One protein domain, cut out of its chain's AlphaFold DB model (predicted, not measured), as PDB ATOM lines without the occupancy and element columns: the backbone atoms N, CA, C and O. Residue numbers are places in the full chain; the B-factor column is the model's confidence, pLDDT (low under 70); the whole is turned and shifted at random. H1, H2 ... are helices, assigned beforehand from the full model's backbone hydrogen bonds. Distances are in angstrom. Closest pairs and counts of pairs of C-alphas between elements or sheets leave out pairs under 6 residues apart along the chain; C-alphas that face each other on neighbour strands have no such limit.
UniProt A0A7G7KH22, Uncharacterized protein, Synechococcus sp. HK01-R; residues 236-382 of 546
ATOM      1  N   SER A 236      -0.613  61.139 -40.347       81.06
ATOM      2  CA  SER A 236      -0.955  59.723 -40.411       81.06
ATOM      3  C   SER A 236       0.191  58.859 -39.877       81.06
ATOM      4  O   SER A 236       1.375  59.125 -40.128       81.06
ATOM      5  N   ASP A 237      -0.159  57.806 -39.137       85.88
ATOM      6  CA  ASP A 237       0.824  56.884 -38.565       85.88
ATOM      7  C   ASP A 237       1.684  56.243 -39.664       85.88
ATOM      8  O   ASP A 237       2.903  56.161 -39.527       85.88
ATOM      9  N   SER A 238       1.090  55.901 -40.811       87.75
ATOM     10  CA  SER A 238       1.805  55.353 -41.969       87.75
ATOM     11  C   SER A 238       2.842  56.329 -42.535       87.75
ATOM     12  O   SER A 238       3.966  55.926 -42.824       87.75
ATOM     13  N   SER A 239       2.526  57.623 -42.649       87.31
ATOM     14  CA  SER A 239       3.488  58.632 -43.127       87.31
ATOM     15  C   SER A 239       4.671  58.789 -42.166       87.31
ATOM     16  O   SER A 239       5.820  58.909 -42.602       87.31
ATOM     17  N   LYS A 240       4.411  58.759 -40.852       89.12
ATOM     18  CA  LYS A 240       5.450  58.819 -39.810       89.12
ATOM     19  C   LYS A 240       6.341  57.579 -39.837       89.12
ATOM     20  O   LYS A 240       7.565  57.709 -39.810       89.12
ATOM     21  N   LEU A 241       5.741  56.394 -39.944       91.69
ATOM     22  CA  LEU A 241       6.471  55.134 -40.056       91.69
ATOM     23  C   LEU A 241       7.342  55.113 -41.313       91.69
ATOM     24  O   LEU A 241       8.529  54.817 -41.204       91.69
ATOM     25  N   PHE A 242       6.803  55.517 -42.467       93.50
ATOM     26  CA  PHE A 242       7.541  55.586 -43.730       93.50
ATOM     27  C   PHE A 242       8.780  56.482 -43.628       93.50
ATOM     28  O   PHE A 242       9.878  56.073 -44.000       93.50
ATOM     29  N   ARG A 243       8.640  57.675 -43.039       90.31
ATOM     30  CA  ARG A 243       9.765  58.599 -42.812       90.31
ATOM     31  C   ARG A 243      10.815  58.058 -41.848       90.31
ATOM     32  O   ARG A 243      11.967  58.462 -41.925       90.31
ATOM     33  N   SER A 244      10.424  57.166 -40.939       92.44
ATOM     34  CA  SER A 244      11.360  56.522 -40.018       92.44
ATOM     35  C   SER A 244      12.196  55.422 -40.681       92.44
ATOM     36  O   SER A 244      13.195  55.005 -40.094       92.44
ATOM     37  N   LEU A 245      11.787  54.925 -41.855       93.25
ATOM     38  CA  LEU A 245      12.540  53.943 -42.635       93.25
ATOM     39  C   LEU A 245      13.758  54.600 -43.295       93.25
ATOM     40  O   LEU A 245      13.726  55.779 -43.640       93.25
ATOM     41  N   ASP A 246      14.820  53.824 -43.510       93.44
ATOM     42  CA  ASP A 246      15.949  54.266 -44.330       93.44
ATOM     43  C   ASP A 246      15.573  54.325 -45.819       93.44
ATOM     44  O   ASP A 246      14.616  53.683 -46.261       93.44
ATOM     45  N   ALA A 247      16.352  55.067 -46.609       93.38
ATOM     46  CA  ALA A 247      16.045  55.323 -48.014       93.38
ATOM     47  C   ALA A 247      15.892  54.036 -48.854       93.38
ATOM     48  O   ALA A 247      15.020  53.978 -49.718       93.38
ATOM     49  N   ASN A 248      16.655  52.970 -48.574       93.75
ATOM     50  CA  ASN A 248      16.519  51.709 -49.317       93.75
ATOM     51  C   ASN A 248      15.172  51.037 -49.033       93.75
ATOM     52  O   ASN A 248      14.521  50.535 -49.949       93.75
ATOM     53  N   ARG A 249      14.722  51.058 -47.775       93.94
ATOM     54  CA  ARG A 249      13.392  50.560 -47.399       93.94
ATOM     55  C   ARG A 249      12.275  51.442 -47.941       93.94
ATOM     56  O   ARG A 249      11.271  50.911 -48.401       93.94
ATOM     57  N   GLN A 250      12.456  52.761 -47.955       95.25
ATOM     58  CA  GLN A 250      11.501  53.676 -48.585       95.25
ATOM     59  C   GLN A 250      11.332  53.375 -50.081       95.25
ATOM     60  O   GLN A 250      10.208  53.311 -50.567       95.25
ATOM     61  N   VAL A 251      12.425  53.103 -50.800       95.50
ATOM     62  CA  VAL A 251      12.377  52.642 -52.198       95.50
ATOM     63  C   VAL A 251      11.674  51.283 -52.312       95.50
ATOM     64  O   VAL A 251      10.808  51.096 -53.168       95.50
ATOM     65  N   ALA A 252      11.994  50.337 -51.423       94.31
ATOM     66  CA  ALA A 252      11.411  48.996 -51.429       94.31
ATOM     67  C   ALA A 252       9.893  48.981 -51.157       94.31
ATOM     68  O   ALA A 252       9.188  48.103 -51.667       94.31
ATOM     69  N   VAL A 253       9.376  49.968 -50.412       95.12
ATOM     70  CA  VAL A 253       7.932  50.185 -50.230       95.12
ATOM     71  C   VAL A 253       7.254  50.367 -51.587       95.12
ATOM     72  O   VAL A 253       6.304  49.648 -51.872       95.12
ATOM     73  N   PHE A 254       7.759  51.243 -52.460       94.00
ATOM     74  CA  PHE A 254       7.150  51.466 -53.779       94.00
ATOM     75  C   PHE A 254       7.263  50.248 -54.692       94.00
ATOM     76  O   PHE A 254       6.285  49.877 -55.328       94.00
ATOM     77  N   GLY A 255       8.400  49.550 -54.677       92.62
ATOM     78  CA  GLY A 255       8.533  48.310 -55.442       92.62
ATOM     79  C   GLY A 255       7.558  47.211 -54.991       92.62
ATOM     80  O   GLY A 255       6.995  46.488 -55.811       92.62
ATOM     81  N   THR A 256       7.301  47.109 -53.686       93.31
ATOM     82  CA  THR A 256       6.309  46.166 -53.141       93.31
ATOM     83  C   THR A 256       4.882  46.610 -53.451       93.31
ATOM     84  O   THR A 256       4.032  45.787 -53.779       93.31
ATOM     85  N   LEU A 257       4.620  47.913 -53.392       91.19
ATOM     86  CA  LEU A 257       3.342  48.510 -53.759       91.19
ATOM     87  C   LEU A 257       3.000  48.229 -55.232       91.19
ATOM     88  O   LEU A 257       1.866  47.878 -55.547       91.19
ATOM     89  N   ASP A 258       3.989  48.318 -56.117       90.38
ATOM     90  CA  ASP A 258       3.853  48.026 -57.544       90.38
ATOM     91  C   ASP A 258       3.552  46.539 -57.799       90.38
ATOM     92  O   ASP A 258       2.655  46.209 -58.586       90.38
ATOM     93  N   LEU A 259       4.238  45.632 -57.089       88.31
ATOM     94  CA  LEU A 259       3.933  44.193 -57.100       88.31
ATOM     95  C   LEU A 259       2.511  43.916 -56.599       88.31
ATOM     96  O   LEU A 259       1.779  43.132 -57.204       88.31
ATOM     97  N   TRP A 260       2.112  44.569 -55.509       86.75
ATOM     98  CA  TRP A 260       0.796  44.400 -54.903       86.75
ATOM     99  C   TRP A 260      -0.327  44.784 -55.866       86.75
ATOM    100  O   TRP A 260      -1.222  43.977 -56.105       86.75
ATOM    101  N   ILE A 261      -0.238  45.964 -56.486       82.44
ATOM    102  CA  ILE A 261      -1.229  46.439 -57.464       82.44
ATOM    103  C   ILE A 261      -1.286  45.516 -58.676       82.44
ATOM    104  O   ILE A 261      -2.373  45.180 -59.140       82.44
ATOM    105  N   SER A 262      -0.125  45.084 -59.176       83.44
ATOM    106  CA  SER A 262      -0.049  44.192 -60.337       83.44
ATOM    107  C   SER A 262      -0.747  42.854 -60.076       83.44
ATOM    108  O   SER A 262      -1.354  42.288 -60.982       83.44
ATOM    109  N   ASN A 263      -0.694  42.367 -58.834       81.75
ATOM    110  CA  ASN A 263      -1.297  41.098 -58.431       81.75
ATOM    111  C   ASN A 263      -2.749  41.235 -57.938       81.75
ATOM    112  O   ASN A 263      -3.483  40.245 -57.941       81.75
ATOM    113  N   ARG A 264      -3.168  42.420 -57.474       78.88
ATOM    114  CA  ARG A 264      -4.488  42.675 -56.869       78.88
ATOM    115  C   ARG A 264      -5.054  44.053 -57.259       78.88
ATOM    116  O   ARG A 264      -5.257  44.898 -56.386       78.88
ATOM    117  N   PRO A 265      -5.370  44.285 -58.545       71.00
ATOM    118  CA  PRO A 265      -5.823  45.594 -59.022       71.00
ATOM    119  C   PRO A 265      -7.153  46.059 -58.399       71.00
ATOM    120  O   PRO A 265      -7.404  47.258 -58.332       71.00
ATOM    121  N   ASP A 266      -7.980  45.130 -57.906       71.00
ATOM    122  CA  ASP A 266      -9.342  45.410 -57.424       71.00
ATOM    123  C   ASP A 266      -9.436  45.709 -55.914       71.00
ATOM    124  O   ASP A 266     -10.534  45.866 -55.375       71.00
ATOM    125  N   THR A 267      -8.314  45.746 -55.191       69.69
ATOM    126  CA  THR A 267      -8.336  45.903 -53.727       69.69
ATOM    127  C   THR A 267      -8.482  47.364 -53.290       69.69
ATOM    128  O   THR A 267      -7.759  48.246 -53.742       69.69
ATOM    129  N   THR A 268      -9.420  47.616 -52.372       59.03
ATOM    130  CA  THR A 268      -9.699  48.937 -51.772       59.03
ATOM    131  C   THR A 268      -9.004  49.153 -50.423       59.03
ATOM    132  O   THR A 268      -9.237  50.164 -49.761       59.03
ATOM    133  N   GLU A 269      -8.183  48.195 -49.986       71.50
ATOM    134  CA  GLU A 269      -7.444  48.262 -48.723       71.50
ATOM    135  C   GLU A 269      -6.358  49.352 -48.757       71.50
ATOM    136  O   GLU A 269      -5.858  49.716 -49.826       71.50
ATOM    137  N   ASP A 270      -5.966  49.861 -47.579       81.31
ATOM    138  CA  ASP A 270      -4.836  50.792 -47.439       81.31
ATOM    139  C   ASP A 270      -3.512  50.077 -47.757       81.31
ATOM    140  O   ASP A 270      -2.796  49.566 -46.887       81.31
ATOM    141  N   ALA A 271      -3.219  50.029 -49.053       86.94
ATOM    142  CA  ALA A 271      -2.035  49.426 -49.637       86.94
ATOM    143  C   ALA A 271      -0.755  50.027 -49.063       86.94
ATOM    144  O   ALA A 271       0.169  49.314 -48.675       86.94
ATOM    145  N   PHE A 272      -0.708  51.361 -49.013       89.88
ATOM    146  CA  PHE A 272       0.481  52.088 -48.610       89.88
ATOM    147  C   PHE A 272       0.776  51.835 -47.134       89.88
ATOM    148  O   PHE A 272       1.884  51.410 -46.807       89.88
ATOM    149  N   GLY A 273      -0.218  52.000 -46.255       90.50
ATOM    150  CA  GLY A 273      -0.049  51.721 -44.831       90.50
ATOM    151  C   GLY A 273       0.350  50.274 -44.551       90.50
ATOM    152  O   GLY A 273       1.265  50.028 -43.764       90.50
ATOM    153  N   SER A 274      -0.257  49.312 -45.253       91.12
ATOM    154  CA  SER A 274       0.064  47.886 -45.092       91.12
ATOM    155  C   SER A 274       1.508  47.562 -45.480       91.12
ATOM    156  O   SER A 274       2.202  46.857 -44.745       91.12
ATOM    157  N   VAL A 275       1.988  48.103 -46.605       93.25
ATOM    158  CA  VAL A 275       3.371  47.898 -47.066       93.25
ATOM    159  C   VAL A 275       4.366  48.587 -46.130       93.25
ATOM    160  O   VAL A 275       5.359  47.977 -45.735       93.25
ATOM    161  N   VAL A 276       4.100  49.831 -45.720       93.88
ATOM    162  CA  VAL A 276       4.965  50.564 -44.781       93.88
ATOM    163  C   VAL A 276       5.076  49.832 -43.445       93.88
ATOM    164  O   VAL A 276       6.182  49.663 -42.930       93.88
ATOM    165  N   SER A 277       3.952  49.353 -42.909       93.06
ATOM    166  CA  SER A 277       3.922  48.562 -41.677       93.06
ATOM    167  C   SER A 277       4.757  47.286 -41.808       93.06
ATOM    168  O   SER A 277       5.526  46.961 -40.905       93.06
ATOM    169  N   ALA A 278       4.689  46.602 -42.956       94.38
ATOM    170  CA  ALA A 278       5.472  45.392 -43.195       94.38
ATOM    171  C   ALA A 278       6.984  45.665 -43.185       94.38
ATOM    172  O   ALA A 278       7.720  44.937 -42.522       94.38
ATOM    173  N   PHE A 279       7.455  46.734 -43.836       95.50
ATOM    174  CA  PHE A 279       8.875  47.113 -43.795       95.50
ATOM    175  C   PHE A 279       9.326  47.625 -42.423       95.50
ATOM    176  O   PHE A 279      10.471  47.412 -42.027       95.50
ATOM    177  N   PHE A 280       8.439  48.280 -41.676       94.25
ATOM    178  CA  PHE A 280       8.735  48.691 -40.308       94.25
ATOM    179  C   PHE A 280       8.876  47.482 -39.373       94.25
ATOM    180  O   PHE A 280       9.835  47.404 -38.606       94.25
ATOM    181  N   LEU A 281       7.963  46.511 -39.471       94.31
ATOM    182  CA  LEU A 281       8.029  45.261 -38.714       94.31
ATOM    183  C   LEU A 281       9.221  44.398 -39.133       94.31
ATOM    184  O   LEU A 281       9.865  43.822 -38.266       94.31
ATOM    185  N   GLU A 282       9.564  44.357 -40.421       95.19
ATOM    186  CA  GLU A 282      10.770  43.689 -40.930       95.19
ATOM    187  C   GLU A 282      12.032  44.247 -40.267       95.19
ATOM    188  O   GLU A 282      12.839  43.491 -39.719       95.19
ATOM    189  N   ARG A 283      12.160  45.577 -40.221       94.31
ATOM    190  CA  ARG A 283      13.280  46.244 -39.559       94.31
ATOM    191  C   ARG A 283      13.317  45.945 -38.061       94.31
ATOM    192  O   ARG A 283      14.367  45.572 -37.542       94.31
ATOM    193  N   ASN A 284      12.188  46.096 -37.370       93.12
ATOM    194  CA  ASN A 284      12.115  45.884 -35.923       93.12
ATOM    195  C   ASN A 284      12.377  44.420 -35.547       93.12
ATOM    196  O   ASN A 284      13.009  44.142 -34.525       93.12
ATOM    197  N   PHE A 285      11.916  43.484 -36.377       94.56
ATOM    198  CA  PHE A 285      12.210  42.066 -36.238       94.56
ATOM    199  C   PHE A 285      13.714  41.818 -36.343       94.56
ATOM    200  O   PHE A 285      14.291  41.178 -35.464       94.56
ATOM    201  N   LEU A 286      14.376  42.374 -37.362       94.12
ATOM    202  CA  LEU A 286      15.822  42.229 -37.525       94.12
ATOM    203  C   LEU A 286      16.621  42.843 -36.385       94.12
ATOM    204  O   LEU A 286      17.562  42.218 -35.896       94.12
ATOM    205  N   GLU A 287      16.238  44.031 -35.928       93.62
ATOM    206  CA  GLU A 287      16.874  44.680 -34.785       93.62
ATOM    207  C   GLU A 287      16.715  43.836 -33.511       93.62
ATOM    208  O   GLU A 287      17.686  43.589 -32.793       93.62
ATOM    209  N   SER A 288      15.512  43.310 -33.266       93.81
ATOM    210  CA  SER A 288      15.238  42.428 -32.127       93.81
ATOM    211  C   SER A 288      16.072  41.149 -32.199       93.81
ATOM    212  O   SER A 288      16.741  40.790 -31.231       93.81
ATOM    213  N   CYS A 289      16.104  40.485 -33.355       93.62
ATOM    214  CA  CYS A 289      16.885  39.270 -33.565       93.62
ATOM    215  C   CYS A 289      18.389  39.519 -33.399       93.62
ATOM    216  O   CYS A 289      19.049  38.761 -32.694       93.62
ATOM    217  N   THR A 290      18.923  40.611 -33.952       92.56
ATOM    218  CA  THR A 290      20.347  40.975 -33.826       92.56
ATOM    219  C   THR A 290      20.747  41.217 -32.366       92.56
ATOM    220  O   THR A 290      21.844  40.857 -31.940       92.56
ATOM    221  N   ASN A 291      19.825  41.741 -31.553       93.50
ATOM    222  CA  ASN A 291      20.010  41.915 -30.111       93.50
ATOM    223  C   ASN A 291      19.776  40.624 -29.292       93.50
ATOM    224  O   ASN A 291      19.947  40.616 -28.068       93.50
ATOM    225  N   GLY A 292      19.416  39.512 -29.942       92.94
ATOM    226  CA  GLY A 292      19.070  38.249 -29.289       92.94
ATOM    227  C   GLY A 292      17.765  38.324 -28.505       92.94
ATOM    228  O   GLY A 292      17.692  37.802 -27.392       92.94
ATOM    229  N   LEU A 293      16.772  39.016 -29.058       93.75
ATOM    230  CA  LEU A 293      15.429  39.203 -28.507       93.75
ATOM    231  C   LEU A 293      14.356  38.642 -29.456       93.75
ATOM    232  O   LEU A 293      13.262  39.188 -29.556       93.75
ATOM    233  N   PHE A 294      14.661  37.555 -30.167       93.56
ATOM    234  CA  PHE A 294      13.676  36.839 -30.969       93.56
ATOM    235  C   PHE A 294      12.534  36.330 -30.081       93.56
ATOM    236  O   PHE A 294      12.765  35.690 -29.046       93.56
ATOM    237  N   SER A 295      11.306  36.592 -30.526       92.69
ATOM    238  CA  SER A 295      10.073  36.066 -29.956       92.69
ATOM    239  C   SER A 295       9.134  35.595 -31.067       92.69
ATOM    240  O   SER A 295       9.196  36.056 -32.211       92.69
ATOM    241  N   LEU A 296       8.250  34.660 -30.718       90.19
ATOM    242  CA  LEU A 296       7.271  34.119 -31.660       90.19
ATOM    243  C   LEU A 296       6.205  35.143 -32.046       90.19
ATOM    244  O   LEU A 296       5.739  35.126 -33.182       90.19
ATOM    245  N   ASP A 297       5.862  36.039 -31.123       91.38
ATOM    246  CA  ASP A 297       4.834  37.053 -31.344       91.38
ATOM    247  C   ASP A 297       5.266  38.025 -32.452       91.38
ATOM    248  O   ASP A 297       4.509  38.250 -33.392       91.38
ATOM    249  N   ILE A 298       6.522  38.495 -32.435       90.31
ATOM    250  CA  ILE A 298       7.048  39.408 -33.468       90.31
ATOM    251  C   ILE A 298       7.115  38.703 -34.834       90.31
ATOM    252  O   ILE A 298       6.804  39.300 -35.863       90.31
ATOM    253  N   LEU A 299       7.483  37.417 -34.867       91.94
ATOM    254  CA  LEU A 299       7.498  36.629 -36.105       91.94
ATOM    255  C   LEU A 299       6.090  36.479 -36.700       91.94
ATOM    256  O   LEU A 299       5.906  36.582 -37.915       91.94
ATOM    257  N   GLN A 300       5.089  36.247 -35.849       91.69
ATOM    258  CA  GLN A 300       3.701  36.118 -36.274       91.69
ATOM    259  C   GLN A 300       3.118  37.463 -36.726       91.69
ATOM    260  O   GLN A 300       2.402  37.506 -37.727       91.69
ATOM    261  N   GLU A 301       3.452  38.561 -36.045       92.44
ATOM    262  CA  GLU A 301       3.114  39.922 -36.476       92.44
ATOM    263  C   GLU A 301       3.719  40.244 -37.847       92.44
ATOM    264  O   GLU A 301       3.013  40.735 -38.732       92.44
ATOM    265  N   LEU A 302       4.990  39.890 -38.064       93.44
ATOM    266  CA  LEU A 302       5.657  40.038 -39.356       93.44
ATOM    267  C   LEU A 302       4.937  39.238 -40.451       93.44
ATOM    268  O   LEU A 302       4.583  39.812 -41.481       93.44
ATOM    269  N   ARG A 303       4.642  37.948 -40.216       93.62
ATOM    270  CA  ARG A 303       3.864  37.102 -41.149       93.62
ATOM    271  C   ARG A 303       2.535  37.761 -41.511       93.62
ATOM    272  O   ARG A 303       2.232  37.917 -42.689       93.62
ATOM    273  N   GLN A 304       1.760  38.189 -40.513       92.94
ATOM    274  CA  GLN A 304       0.462  38.833 -40.737       92.94
ATOM    275  C   GLN A 304       0.587  40.123 -41.550       92.94
ATOM    276  O   GLN A 304      -0.242  40.375 -42.425       92.94
ATOM    277  N   SER A 305       1.613  40.934 -41.287       91.88
ATOM    278  CA  SER A 305       1.824  42.173 -42.031       91.88
ATOM    279  C   SER A 305       2.197  41.914 -43.489       91.88
ATOM    280  O   SER A 305       1.678  42.600 -44.369       91.88
ATOM    281  N   ILE A 306       3.025  40.900 -43.763       92.31
ATOM    282  CA  ILE A 306       3.362  40.507 -45.138       92.31
ATOM    283  C   ILE A 306       2.115  39.974 -45.856       92.31
ATOM    284  O   ILE A 306       1.860  40.325 -47.006       92.31
ATOM    285  N   THR A 307       1.272  39.186 -45.183       91.31
ATOM    286  CA  THR A 307      -0.000  38.714 -45.755       91.31
ATOM    287  C   THR A 307      -0.912  39.877 -46.154       91.31
ATOM    288  O   THR A 307      -1.487  39.858 -47.247       91.31
ATOM    289  N   ARG A 308      -1.015  40.914 -45.309       88.56
ATOM    290  CA  ARG A 308      -1.808  42.124 -45.597       88.56
ATOM    291  C   ARG A 308      -1.264  42.906 -46.792       88.56
ATOM    292  O   ARG A 308      -2.046  43.391 -47.599       88.56
ATOM    293  N   CYS A 309       0.052  42.952 -46.989       86.50
ATOM    294  CA  CYS A 309       0.655  43.595 -48.160       86.50
ATOM    295  C   CYS A 309       0.706  42.696 -49.414       86.50
ATOM    296  O   CYS A 309       1.531  42.908 -50.299       86.50
ATOM    297  N   GLY A 310      -0.165  41.682 -49.513       85.75
ATOM    298  CA  GLY A 310      -0.287  40.790 -50.677       85.75
ATOM    299  C   GLY A 310       0.542  39.514 -50.628       85.75
ATOM    300  O   GLY A 310       0.528  38.761 -51.599       85.75
ATOM    301  N   GLY A 311       1.217  39.245 -49.513       88.88
ATOM    302  CA  GLY A 311       1.921  37.992 -49.246       88.88
ATOM    303  C   GLY A 311       3.391  37.968 -49.658       88.88
ATOM    304  O   GLY A 311       4.073  37.006 -49.312       88.88
ATOM    305  N   VAL A 312       3.894  38.998 -50.345       90.69
ATOM    306  CA  VAL A 312       5.285  39.076 -50.816       90.69
ATOM    307  C   VAL A 312       5.811  40.503 -50.676       90.69
ATOM    308  O   VAL A 312       5.144  41.449 -51.088       90.69
ATOM    309  N   LEU A 313       7.023  40.649 -50.144       91.38
ATOM    310  CA  LEU A 313       7.818  41.878 -50.198       91.38
ATOM    311  C   LEU A 313       8.836  41.814 -51.343       91.38
ATOM    312  O   LEU A 313       9.332  40.740 -51.684       91.38
ATOM    313  N   ILE A 314       9.219  42.966 -51.905       90.94
ATOM    314  CA  ILE A 314      10.172  43.008 -53.033       90.94
ATOM    315  C   ILE A 314      11.568  42.459 -52.692       90.94
ATOM    316  O   ILE A 314      12.300  42.035 -53.581       90.94
ATOM    317  N   ASN A 315      11.937  42.413 -51.410       86.38
ATOM    318  CA  ASN A 315      13.180  41.785 -50.951       86.38
ATOM    319  C   ASN A 315      13.112  40.241 -50.928       86.38
ATOM    320  O   ASN A 315      14.039  39.598 -50.441       86.38
ATOM    321  N   GLY A 316      12.031  39.649 -51.444       85.88
ATOM    322  CA  GLY A 316      11.837  38.205 -51.533       85.88
ATOM    323  C   GLY A 316      11.268  37.575 -50.266       85.88
ATOM    324  O   GLY A 316      11.169  36.356 -50.202       85.88
ATOM    325  N   LEU A 317      10.889  38.371 -49.262       90.12
ATOM    326  CA  LEU A 317      10.257  37.841 -48.061       90.12
ATOM    327  C   LEU A 317       8.797  37.483 -48.347       90.12
ATOM    328  O   LEU A 317       8.003  38.334 -48.755       90.12
ATOM    329  N   VAL A 318       8.445  36.220 -48.115       92.00
ATOM    330  CA  VAL A 318       7.114  35.673 -48.402       92.00
ATOM    331  C   VAL A 318       6.407  35.309 -47.098       92.00
ATOM    332  O   VAL A 318       7.031  34.803 -46.161       92.00
ATOM    333  N   ALA A 319       5.099  35.567 -47.025       91.38
ATOM    334  CA  ALA A 319       4.279  35.194 -45.874       91.38
ATOM    335  C   ALA A 319       4.019  33.682 -45.794       91.38
ATOM    336  O   ALA A 319       4.094  33.120 -44.708       91.38
ATOM    337  N   GLU A 320       3.721  33.045 -46.930       90.44
ATOM    338  CA  GLU A 320       3.279  31.646 -47.035       90.44
ATOM    339  C   GLU A 320       4.023  30.888 -48.145       90.44
ATOM    340  O   GLU A 320       4.482  31.487 -49.115       90.44
ATOM    341  N   GLY A 321       4.089  29.558 -48.048       88.00
ATOM    342  CA  GLY A 321       4.762  28.695 -49.030       88.00
ATOM    343  C   GLY A 321       6.180  28.280 -48.616       88.00
ATOM    344  O   GLY A 321       6.608  28.596 -47.508       88.00
ATOM    345  N   PRO A 322       6.911  27.535 -49.460       84.19
ATOM    346  CA  PRO A 322       8.255  27.061 -49.128       84.19
ATOM    347  C   PRO A 322       9.200  28.222 -48.806       84.19
ATOM    348  O   PRO A 322       9.149  29.250 -49.475       84.19
ATOM    349  N   GLU A 323      10.044  28.053 -47.785       85.31
ATOM    350  CA  GLU A 323      11.040  29.051 -47.347       85.31
ATOM    351  C   GLU A 323      10.440  30.386 -46.851       85.31
ATOM    352  O   GLU A 323      11.155  31.356 -46.610       85.31
ATOM    353  N   SER A 324       9.121  30.438 -46.646       92.62
ATOM    354  CA  SER A 324       8.413  31.599 -46.108       92.62
ATOM    355  C   SER A 324       8.496  31.692 -44.584       92.62
ATOM    356  O   SER A 324       8.752  30.705 -43.883       92.62
ATOM    357  N   VAL A 325       8.146  32.869 -44.056       92.31
ATOM    358  CA  VAL A 325       7.951  33.085 -42.613       92.31
ATOM    359  C   VAL A 325       6.909  32.109 -42.046       92.31
ATOM    360  O   VAL A 325       7.095  31.570 -40.953       92.31
ATOM    361  N   GLY A 326       5.835  31.850 -42.799       91.31
ATOM    362  CA  GLY A 326       4.796  30.887 -42.450       91.31
ATOM    363  C   GLY A 326       5.326  29.464 -42.353       91.31
ATOM    364  O   GLY A 326       5.128  28.836 -41.320       91.31
ATOM    365  N   SER A 327       6.081  28.993 -43.352       92.06
ATOM    366  CA  SER A 327       6.668  27.643 -43.323       92.06
ATOM    367  C   SER A 327       7.629  27.448 -42.154       92.06
ATOM    368  O   SER A 327       7.548  26.451 -41.448       92.06
ATOM    369  N   PHE A 328       8.479  28.433 -41.846       93.06
ATOM    370  CA  PHE A 328       9.351  28.348 -40.674       93.06
ATOM    371  C   PHE A 328       8.547  28.225 -39.369       93.06
ATOM    372  O   PHE A 328       8.883  27.425 -38.489       93.06
ATOM    373  N   TYR A 329       7.464  28.992 -39.239       92.19
ATOM    374  CA  TYR A 329       6.609  28.931 -38.059       92.19
ATOM    375  C   TYR A 329       5.840  27.601 -37.962       92.19
ATOM    376  O   TYR A 329       5.843  26.961 -36.907       92.19
ATOM    377  N   ASP A 330       5.203  27.177 -39.051       91.06
ATOM    378  CA  ASP A 330       4.293  26.031 -39.086       91.06
ATOM    379  C   ASP A 330       5.042  24.686 -39.124       91.06
ATOM    380  O   ASP A 330       4.626  23.746 -38.447       91.06
ATOM    381  N   ASP A 331       6.172  24.601 -39.833       90.12
ATOM    382  CA  ASP A 331       6.898  23.342 -40.061       90.12
ATOM    383  C   ASP A 331       8.008  23.085 -39.032       90.12
ATOM    384  O   ASP A 331       8.407  21.938 -38.821       90.12
ATOM    385  N   ILE A 332       8.527  24.131 -38.376       91.19
ATOM    386  CA  ILE A 332       9.658  24.006 -37.439       91.19
ATOM    387  C   ILE A 332       9.261  24.451 -36.036       91.19
ATOM    388  O   ILE A 332       9.339  23.664 -35.090       91.19
ATOM    389  N   VAL A 333       8.820  25.699 -35.875       92.00
ATOM    390  CA  VAL A 333       8.565  26.265 -34.543       92.00
ATOM    391  C   VAL A 333       7.396  25.568 -33.842       92.00
ATOM    392  O   VAL A 333       7.534  25.160 -32.685       92.00
ATOM    393  N   MET A 334       6.247  25.426 -34.506       92.12
ATOM    394  CA  MET A 334       5.048  24.848 -33.892       92.12
ATOM    395  C   MET A 334       5.213  23.372 -33.509       92.12
ATOM    396  O   MET A 334       4.869  23.032 -32.373       92.12
ATOM    397  N   PRO A 335       5.789  22.493 -34.352       91.94
ATOM    398  CA  PRO A 335       6.065  21.112 -33.969       91.94
ATOM    399  C   PRO A 335       6.981  21.007 -32.748       91.94
ATOM    400  O   PRO A 335       6.698  20.229 -31.839       91.94
ATOM    401  N   LEU A 336       8.027  21.839 -32.669       92.06
ATOM    402  CA  LEU A 336       8.914  21.894 -31.502       92.06
ATOM    403  C   LEU A 336       8.179  22.347 -30.239       92.06
ATOM    404  O   LEU A 336       8.330  21.734 -29.183       92.06
ATOM    405  N   LYS A 337       7.345  23.385 -30.352       92.81
ATOM    406  CA  LYS A 337       6.535  23.904 -29.243       92.81
ATOM    407  C   LYS A 337       5.533  22.871 -28.716       92.81
ATOM    408  O   LYS A 337       5.259  22.861 -27.521       92.81
ATOM    409  N   ILE A 338       4.987  22.020 -29.588       92.25
ATOM    410  CA  ILE A 338       4.051  20.945 -29.219       92.25
ATOM    411  C   ILE A 338       4.793  19.751 -28.604       92.25
ATOM    412  O   ILE A 338       4.306  19.151 -27.647       92.25
ATOM    413  N   ALA A 339       5.950  19.384 -29.158       91.06
ATOM    414  CA  ALA A 339       6.660  18.170 -28.772       91.06
ATOM    415  C   ALA A 339       7.505  18.318 -27.494       91.06
ATOM    416  O   ALA A 339       7.818  17.313 -26.854       91.06
ATOM    417  N   MET A 340       7.887  19.543 -27.119       92.19
ATOM    418  CA  MET A 340       8.749  19.812 -25.966       92.19
ATOM    419  C   MET A 340       7.971  20.362 -24.762       92.19
ATOM    420  O   MET A 340       7.020  21.124 -24.935       92.19
ATOM    421  N   PRO A 341       8.406  20.070 -23.520       94.12
ATOM    422  CA  PRO A 341       7.944  20.811 -22.350       94.12
ATOM    423  C   PRO A 341       8.231  22.310 -22.506       94.12
ATOM    424  O   PRO A 341       9.290  22.689 -23.011       94.12
ATOM    425  N   GLY A 342       7.320  23.162 -22.026       92.50
ATOM    426  CA  GLY A 342       7.408  24.618 -22.206       92.50
ATOM    427  C   GLY A 342       8.750  25.214 -21.771       92.50
ATOM    428  O   GLY A 342       9.346  25.979 -22.523       92.50
ATOM    429  N   ASP A 343       9.280  24.796 -20.621       94.69
ATOM    430  CA  ASP A 343      10.565  25.290 -20.107       94.69
ATOM    431  C   ASP A 343      11.751  24.904 -21.006       94.69
ATOM    432  O   ASP A 343      12.678  25.691 -21.195       94.69
ATOM    433  N   VAL A 344      11.708  23.709 -21.606       94.00
ATOM    434  CA  VAL A 344      12.740  23.228 -22.539       94.00
ATOM    435  C   VAL A 344      12.681  24.025 -23.838       94.00
ATOM    436  O   VAL A 344      13.715  24.467 -24.337       94.00
ATOM    437  N   PHE A 345      11.477  24.269 -24.357       94.25
ATOM    438  CA  PHE A 345      11.288  25.104 -25.537       94.25
ATOM    439  C   PHE A 345      11.770  26.543 -25.290       94.25
ATOM    440  O   PHE A 345      12.498  27.104 -26.107       94.25
ATOM    441  N   LEU A 346      11.455  27.131 -24.134       94.69
ATOM    442  CA  LEU A 346      11.938  28.464 -23.760       94.69
ATOM    443  C   LEU A 346      13.467  28.517 -23.619       94.69
ATOM    444  O   LEU A 346      14.091  29.494 -24.043       94.69
ATOM    445  N   ALA A 347      14.088  27.466 -23.077       95.62
ATOM    446  CA  ALA A 347      15.544  27.346 -23.031       95.62
ATOM    447  C   ALA A 347      16.153  27.242 -24.441       95.62
ATOM    448  O   ALA A 347      17.178  27.871 -24.710       95.62
ATOM    449  N   LEU A 348      15.501  26.523 -25.362       95.31
ATOM    450  CA  LEU A 348      15.916  26.420 -26.763       95.31
ATOM    451  C   LEU A 348      15.853  27.777 -27.479       95.31
ATOM    452  O   LEU A 348      16.826  28.174 -28.120       95.31
ATOM    453  N   ILE A 349      14.762  28.529 -27.313       95.88
ATOM    454  CA  ILE A 349      14.638  29.898 -27.844       95.88
ATOM    455  C   ILE A 349      15.690  30.825 -27.222       95.88
ATOM    456  O   ILE A 349      16.301  31.632 -27.919       95.88
ATOM    457  N   SER A 350      15.975  30.677 -25.926       96.00
ATOM    458  CA  SER A 350      17.039  31.432 -25.251       96.00
ATOM    459  C   SER A 350      18.429  31.111 -25.814       96.00
ATOM    460  O   SER A 350      19.264  32.009 -25.957       96.00
ATOM    461  N   ALA A 351      18.681  29.850 -26.179       96.56
ATOM    462  CA  ALA A 351      19.920  29.426 -26.825       96.56
ATOM    463  C   ALA A 351      20.034  29.964 -28.262       96.56
ATOM    464  O   ALA A 351      21.096  30.466 -28.636       96.56
ATOM    465  N   LEU A 352      18.938  29.954 -29.032       96.12
ATOM    466  CA  LEU A 352      18.875  30.603 -30.344       96.12
ATOM    467  C   LEU A 352      19.178  32.104 -30.218       96.12
ATOM    468  O   LEU A 352      20.034  32.622 -30.924       96.12
ATOM    469  N   ASN A 353      18.576  32.786 -29.244       96.69
ATOM    470  CA  ASN A 353      18.857  34.189 -28.938       96.69
ATOM    471  C   ASN A 353      20.328  34.456 -28.596       96.69
ATOM    472  O   ASN A 353      20.908  35.453 -29.029       96.69
ATOM    473  N   ALA A 354      20.974  33.552 -27.856       95.88
ATOM    474  CA  ALA A 354      22.409  33.642 -27.608       95.88
ATOM    475  C   ALA A 354      23.239  33.477 -28.891       95.88
ATOM    476  O   ALA A 354      24.252  34.163 -29.034       95.88
ATOM    477  N   LYS A 355      22.808  32.611 -29.816       95.38
ATOM    478  CA  LYS A 355      23.456  32.415 -31.118       95.38
ATOM    479  C   LYS A 355      23.279  33.622 -32.038       95.38
ATOM    480  O   LYS A 355      24.255  34.039 -32.654       95.38
ATOM    481  N   LEU A 356      22.084  34.207 -32.086       95.38
ATOM    482  CA  LEU A 356      21.777  35.377 -32.912       95.38
ATOM    483  C   LEU A 356      22.666  36.578 -32.559       95.38
ATOM    484  O   LEU A 356      23.188  37.227 -33.455       95.38
ATOM    485  N   ARG A 357      22.980  36.793 -31.273       95.31
ATOM    486  CA  ARG A 357      23.928  37.845 -30.842       95.31
ATOM    487  C   ARG A 357      25.349  37.692 -31.389       95.31
ATOM    488  O   ARG A 357      26.128  38.637 -31.334       95.31
ATOM    489  N   GLN A 358      25.723  36.493 -31.826       94.38
ATOM    490  CA  GLN A 358      27.073  36.195 -32.308       94.38
ATOM    491  C   GLN A 358      27.186  36.289 -33.830       94.38
ATOM    492  O   GLN A 358      28.301  36.295 -34.347       94.38
ATOM    493  N   VAL A 359      26.059  36.306 -34.546       93.31
ATOM    494  CA  VAL A 359      26.023  36.245 -36.007       93.31
ATOM    495  C   VAL A 359      25.417  37.544 -36.531       93.31
ATOM    496  O   VAL A 359      24.289  37.864 -36.168       93.31
ATOM    497  N   PRO A 360      26.129  38.310 -37.373       91.56
ATOM    498  CA  PRO A 360      25.544  39.491 -37.988       91.56
ATOM    499  C   PRO A 360      24.424  39.065 -38.941       91.56
ATOM    500  O   PRO A 360      24.645  38.245 -39.832       91.56
ATOM    501  N   LEU A 361      23.233  39.627 -38.751       93.00
ATOM    502  CA  LEU A 361      22.083  39.428 -39.629       93.00
ATOM    503  C   LEU A 361      21.943  40.656 -40.522       93.00
ATOM    504  O   LEU A 361      21.880  41.779 -40.022       93.00
ATOM    505  N   SER A 362      21.903  40.452 -41.837       90.56
ATOM    506  CA  SER A 362      21.668  41.524 -42.808       90.56
ATOM    507  C   SER A 362      20.248  41.505 -43.376       90.56
ATOM    508  O   SER A 362      19.771  42.532 -43.858       90.56
ATOM    509  N   SER A 363      19.553  40.367 -43.277       93.00
ATOM    510  CA  SER A 363      18.198  40.176 -43.794       93.00
ATOM    511  C   SER A 363      17.376  39.187 -42.958       93.00
ATOM    512  O   SER A 363      17.919  38.413 -42.163       93.00
ATOM    513  N   VAL A 364      16.047  39.181 -43.145       92.62
ATOM    514  CA  VAL A 364      15.165  38.189 -42.493       92.62
ATOM    515  C   VAL A 364      15.452  36.787 -43.017       92.62
ATOM    516  O   VAL A 364      15.363  35.827 -42.260       92.62
ATOM    517  N   ASN A 365      15.879  36.665 -44.272       92.50
ATOM    518  CA  ASN A 365      16.274  35.383 -44.839       92.50
ATOM    519  C   ASN A 365      17.530  34.834 -44.146       92.50
ATOM    520  O   ASN A 365      17.568  33.647 -43.842       92.50
ATOM    521  N   ASP A 366      18.497  35.689 -43.784       93.56
ATOM    522  CA  ASP A 366      19.669  35.270 -42.997       93.56
ATOM    523  C   ASP A 366      19.242  34.716 -41.634       93.56
ATOM    524  O   ASP A 366      19.763  33.696 -41.176       93.56
ATOM    525  N   PHE A 367      18.272  35.382 -40.991       95.44
ATOM    526  CA  PHE A 367      17.670  34.890 -39.755       95.44
ATOM    527  C   PHE A 367      17.014  33.524 -39.977       95.44
ATOM    528  O   PHE A 367      17.288  32.605 -39.208       95.44
ATOM    529  N   LEU A 368      16.165  33.386 -41.002       94.12
ATOM    530  CA  LEU A 368      15.430  32.151 -41.272       94.12
ATOM    531  C   LEU A 368      16.404  31.000 -41.516       94.12
ATOM    532  O   LEU A 368      16.293  29.980 -40.845       94.12
ATOM    533  N   SER A 369      17.409  31.174 -42.379       93.81
ATOM    534  CA  SER A 369      18.429  30.151 -42.630       93.81
ATOM    535  C   SER A 369      19.165  29.747 -41.351       93.81
ATOM    536  O   SER A 369      19.239  28.562 -41.031       93.81
ATOM    537  N   LEU A 370      19.638  30.717 -40.560       95.62
ATOM    538  CA  LEU A 370      20.340  30.434 -39.306       95.62
ATOM    539  C   LEU A 370      19.445  29.718 -38.283       95.62
ATOM    540  O   LEU A 370      19.899  28.803 -37.592       95.62
ATOM    541  N   ALA A 371      18.191  30.149 -38.148       94.12
ATOM    542  CA  ALA A 371      17.245  29.578 -37.201       94.12
ATOM    543  C   ALA A 371      16.818  28.166 -37.618       94.12
ATOM    544  O   ALA A 371      16.740  27.286 -36.762       94.12
ATOM    545  N   ILE A 372      16.602  27.928 -38.914       94.00
ATOM    546  CA  ILE A 372      16.338  26.599 -39.475       94.00
ATOM    547  C   ILE A 372      17.515  25.671 -39.171       94.00
ATOM    548  O   ILE A 372      17.306  24.619 -38.573       94.00
ATOM    549  N   ASP A 373      18.745  26.081 -39.483       94.19
ATOM    550  CA  ASP A 373      19.943  25.273 -39.235       94.19
ATOM    551  C   ASP A 373      20.134  24.957 -37.744       94.19
ATOM    552  O   ASP A 373      20.526  23.849 -37.370       94.19
ATOM    553  N   PHE A 374      19.829  25.921 -36.872       95.25
ATOM    554  CA  PHE A 374      19.924  25.747 -35.426       95.25
ATOM    555  C   PHE A 374      18.845  24.807 -34.868       95.25
ATOM    556  O   PHE A 374      19.122  24.012 -33.969       95.25
ATOM    557  N   LEU A 375      17.611  24.899 -35.376       94.19
ATOM    558  CA  LEU A 375      16.452  24.164 -34.860       94.19
ATOM    559  C   LEU A 375      16.251  22.793 -35.524       94.19
ATOM    560  O   LEU A 375      15.662  21.902 -34.907       94.19
ATOM    561  N   ALA A 376      16.766  22.580 -36.737       89.31
ATOM    562  CA  ALA A 376      16.612  21.340 -37.499       89.31
ATOM    563  C   ALA A 376      17.003  20.059 -36.730       89.31
ATOM    564  O   ALA A 376      16.242  19.087 -36.803       89.31
ATOM    565  N   PRO A 377      18.101  20.017 -35.939       90.31
ATOM    566  CA  PRO A 377      18.454  18.826 -35.162       90.31
ATOM    567  C   PRO A 377      17.369  18.418 -34.159       90.31
ATOM    568  O   PRO A 377      17.145  17.230 -33.924       90.31
ATOM    569  N   PHE A 378      16.666  19.402 -33.597       88.25
ATOM    570  CA  PHE A 378      15.597  19.189 -32.630       88.25
ATOM    571  C   PHE A 378      14.285  18.794 -33.309       88.25
ATOM    572  O   PHE A 378      13.534  17.986 -32.768       88.25
ATOM    573  N   ALA A 379      14.019  19.331 -34.504       80.88
ATOM    574  CA  ALA A 379      12.803  19.037 -35.259       80.88
ATOM    575  C   ALA A 379      12.775  17.582 -35.765       80.88
ATOM    576  O   ALA A 379      11.715  16.964 -35.820       80.88
ATOM    577  N   GLN A 380      13.941  17.003 -36.072       79.56
ATOM    578  CA  GLN A 380      14.055  15.622 -36.556       79.56
ATOM    579  C   GLN A 380      13.970  14.559 -35.441       79.56
ATOM    580  O   GLN A 380      13.671  13.406 -35.740       79.56
ATOM    581  N   ASN A 381      14.233  14.907 -34.172       70.69
ATOM    582  CA  ASN A 381      14.194  13.979 -33.026       70.69
ATOM    583  C   ASN A 381      13.821  14.690 -31.700       70.69
ATOM    584  O   ASN A 381      14.655  14.793 -30.794       70.69
ATOM    585  N   PRO A 382      12.569  15.151 -31.531       59.81
ATOM    586  CA  PRO A 382      12.210  16.077 -30.451       59.81
ATOM    587  C   PRO A 382      12.283  15.498 -29.026       59.81
ATOM    588  O   PRO A 382      12.410  16.262 -28.072       59.81
TER     589      PRO A 382
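What this domain is: This is residues 236 to 382 of the 546 residues of an uncharacterized protein of Synechococcus sp. HK01-R (UniProt A0A7G7KH22). The longest helix, H3, and H4 fold back on each other as a hairpin in the middle of an elongated body. H1 and H2 pack steeply on residues 271 to 280 of H3, while toward the other end H5, H6 and H7 make a loose up-and-down bundle, each running against the one before. The printed part has 147 residues with seven named helices, H1 to H7 in order, and no named strand: all helix. It is compact, with a radius of gyration of the C-alphas of 16.1 A and spans of 46 by 28 by 22 A.

How they stand to each other: Start at the hub, H3, residues 271 to 290. H4, residues 296 to 308, touches it at a shallow tilt of 25 degrees, opposite ways; look at the closest C-alphas, Ala 278 and Ser 305, 5.0 A apart. H1, residues 237 to 244, touches residues 272 to 280 of H3 alone, C-alphas 238 and 273 closest at 5.0 A. H2, residues 247 to 263, touches residues 271 to 279 alone, C-alphas 253 and 275 closest at 6.0 A. H5, residues 325 to 339, touches H4 through residues 325 to 329 alone, C-alphas 303 and 325 closest at 5.9 A. H7, residues 364 to 380, touches H5, C-alphas 336 and 379 closest at 6.1 A. H6, residues 342 to 356, only just touches H7, with 3 pairs of C-alphas within 8 A, 352 and 374 closest at 7.1 A. In H1, H3, H4 and H6 every O i to N i+4 pair is within hydrogen-bond range; H2 has 12 of 13, H5 9 of 11, H7 11 of 13.

Where its parts are: Find C-alpha 271 at (-2.035, 49.426, -49.637); H3 runs 28.7 A to C-alpha 290. H2 measures 24.7 A. H7, 23.4 A, ends at (14.055, 15.622, -36.556), with a kink of 42 degrees near residue 374.

The domain as a whole: C-alphas 236 and 381 are farthest apart, 48.7 A. The printed part has no cut; the link from H4 to H5 is long. Residues 267, 268 and 382 have pLDDT under 70.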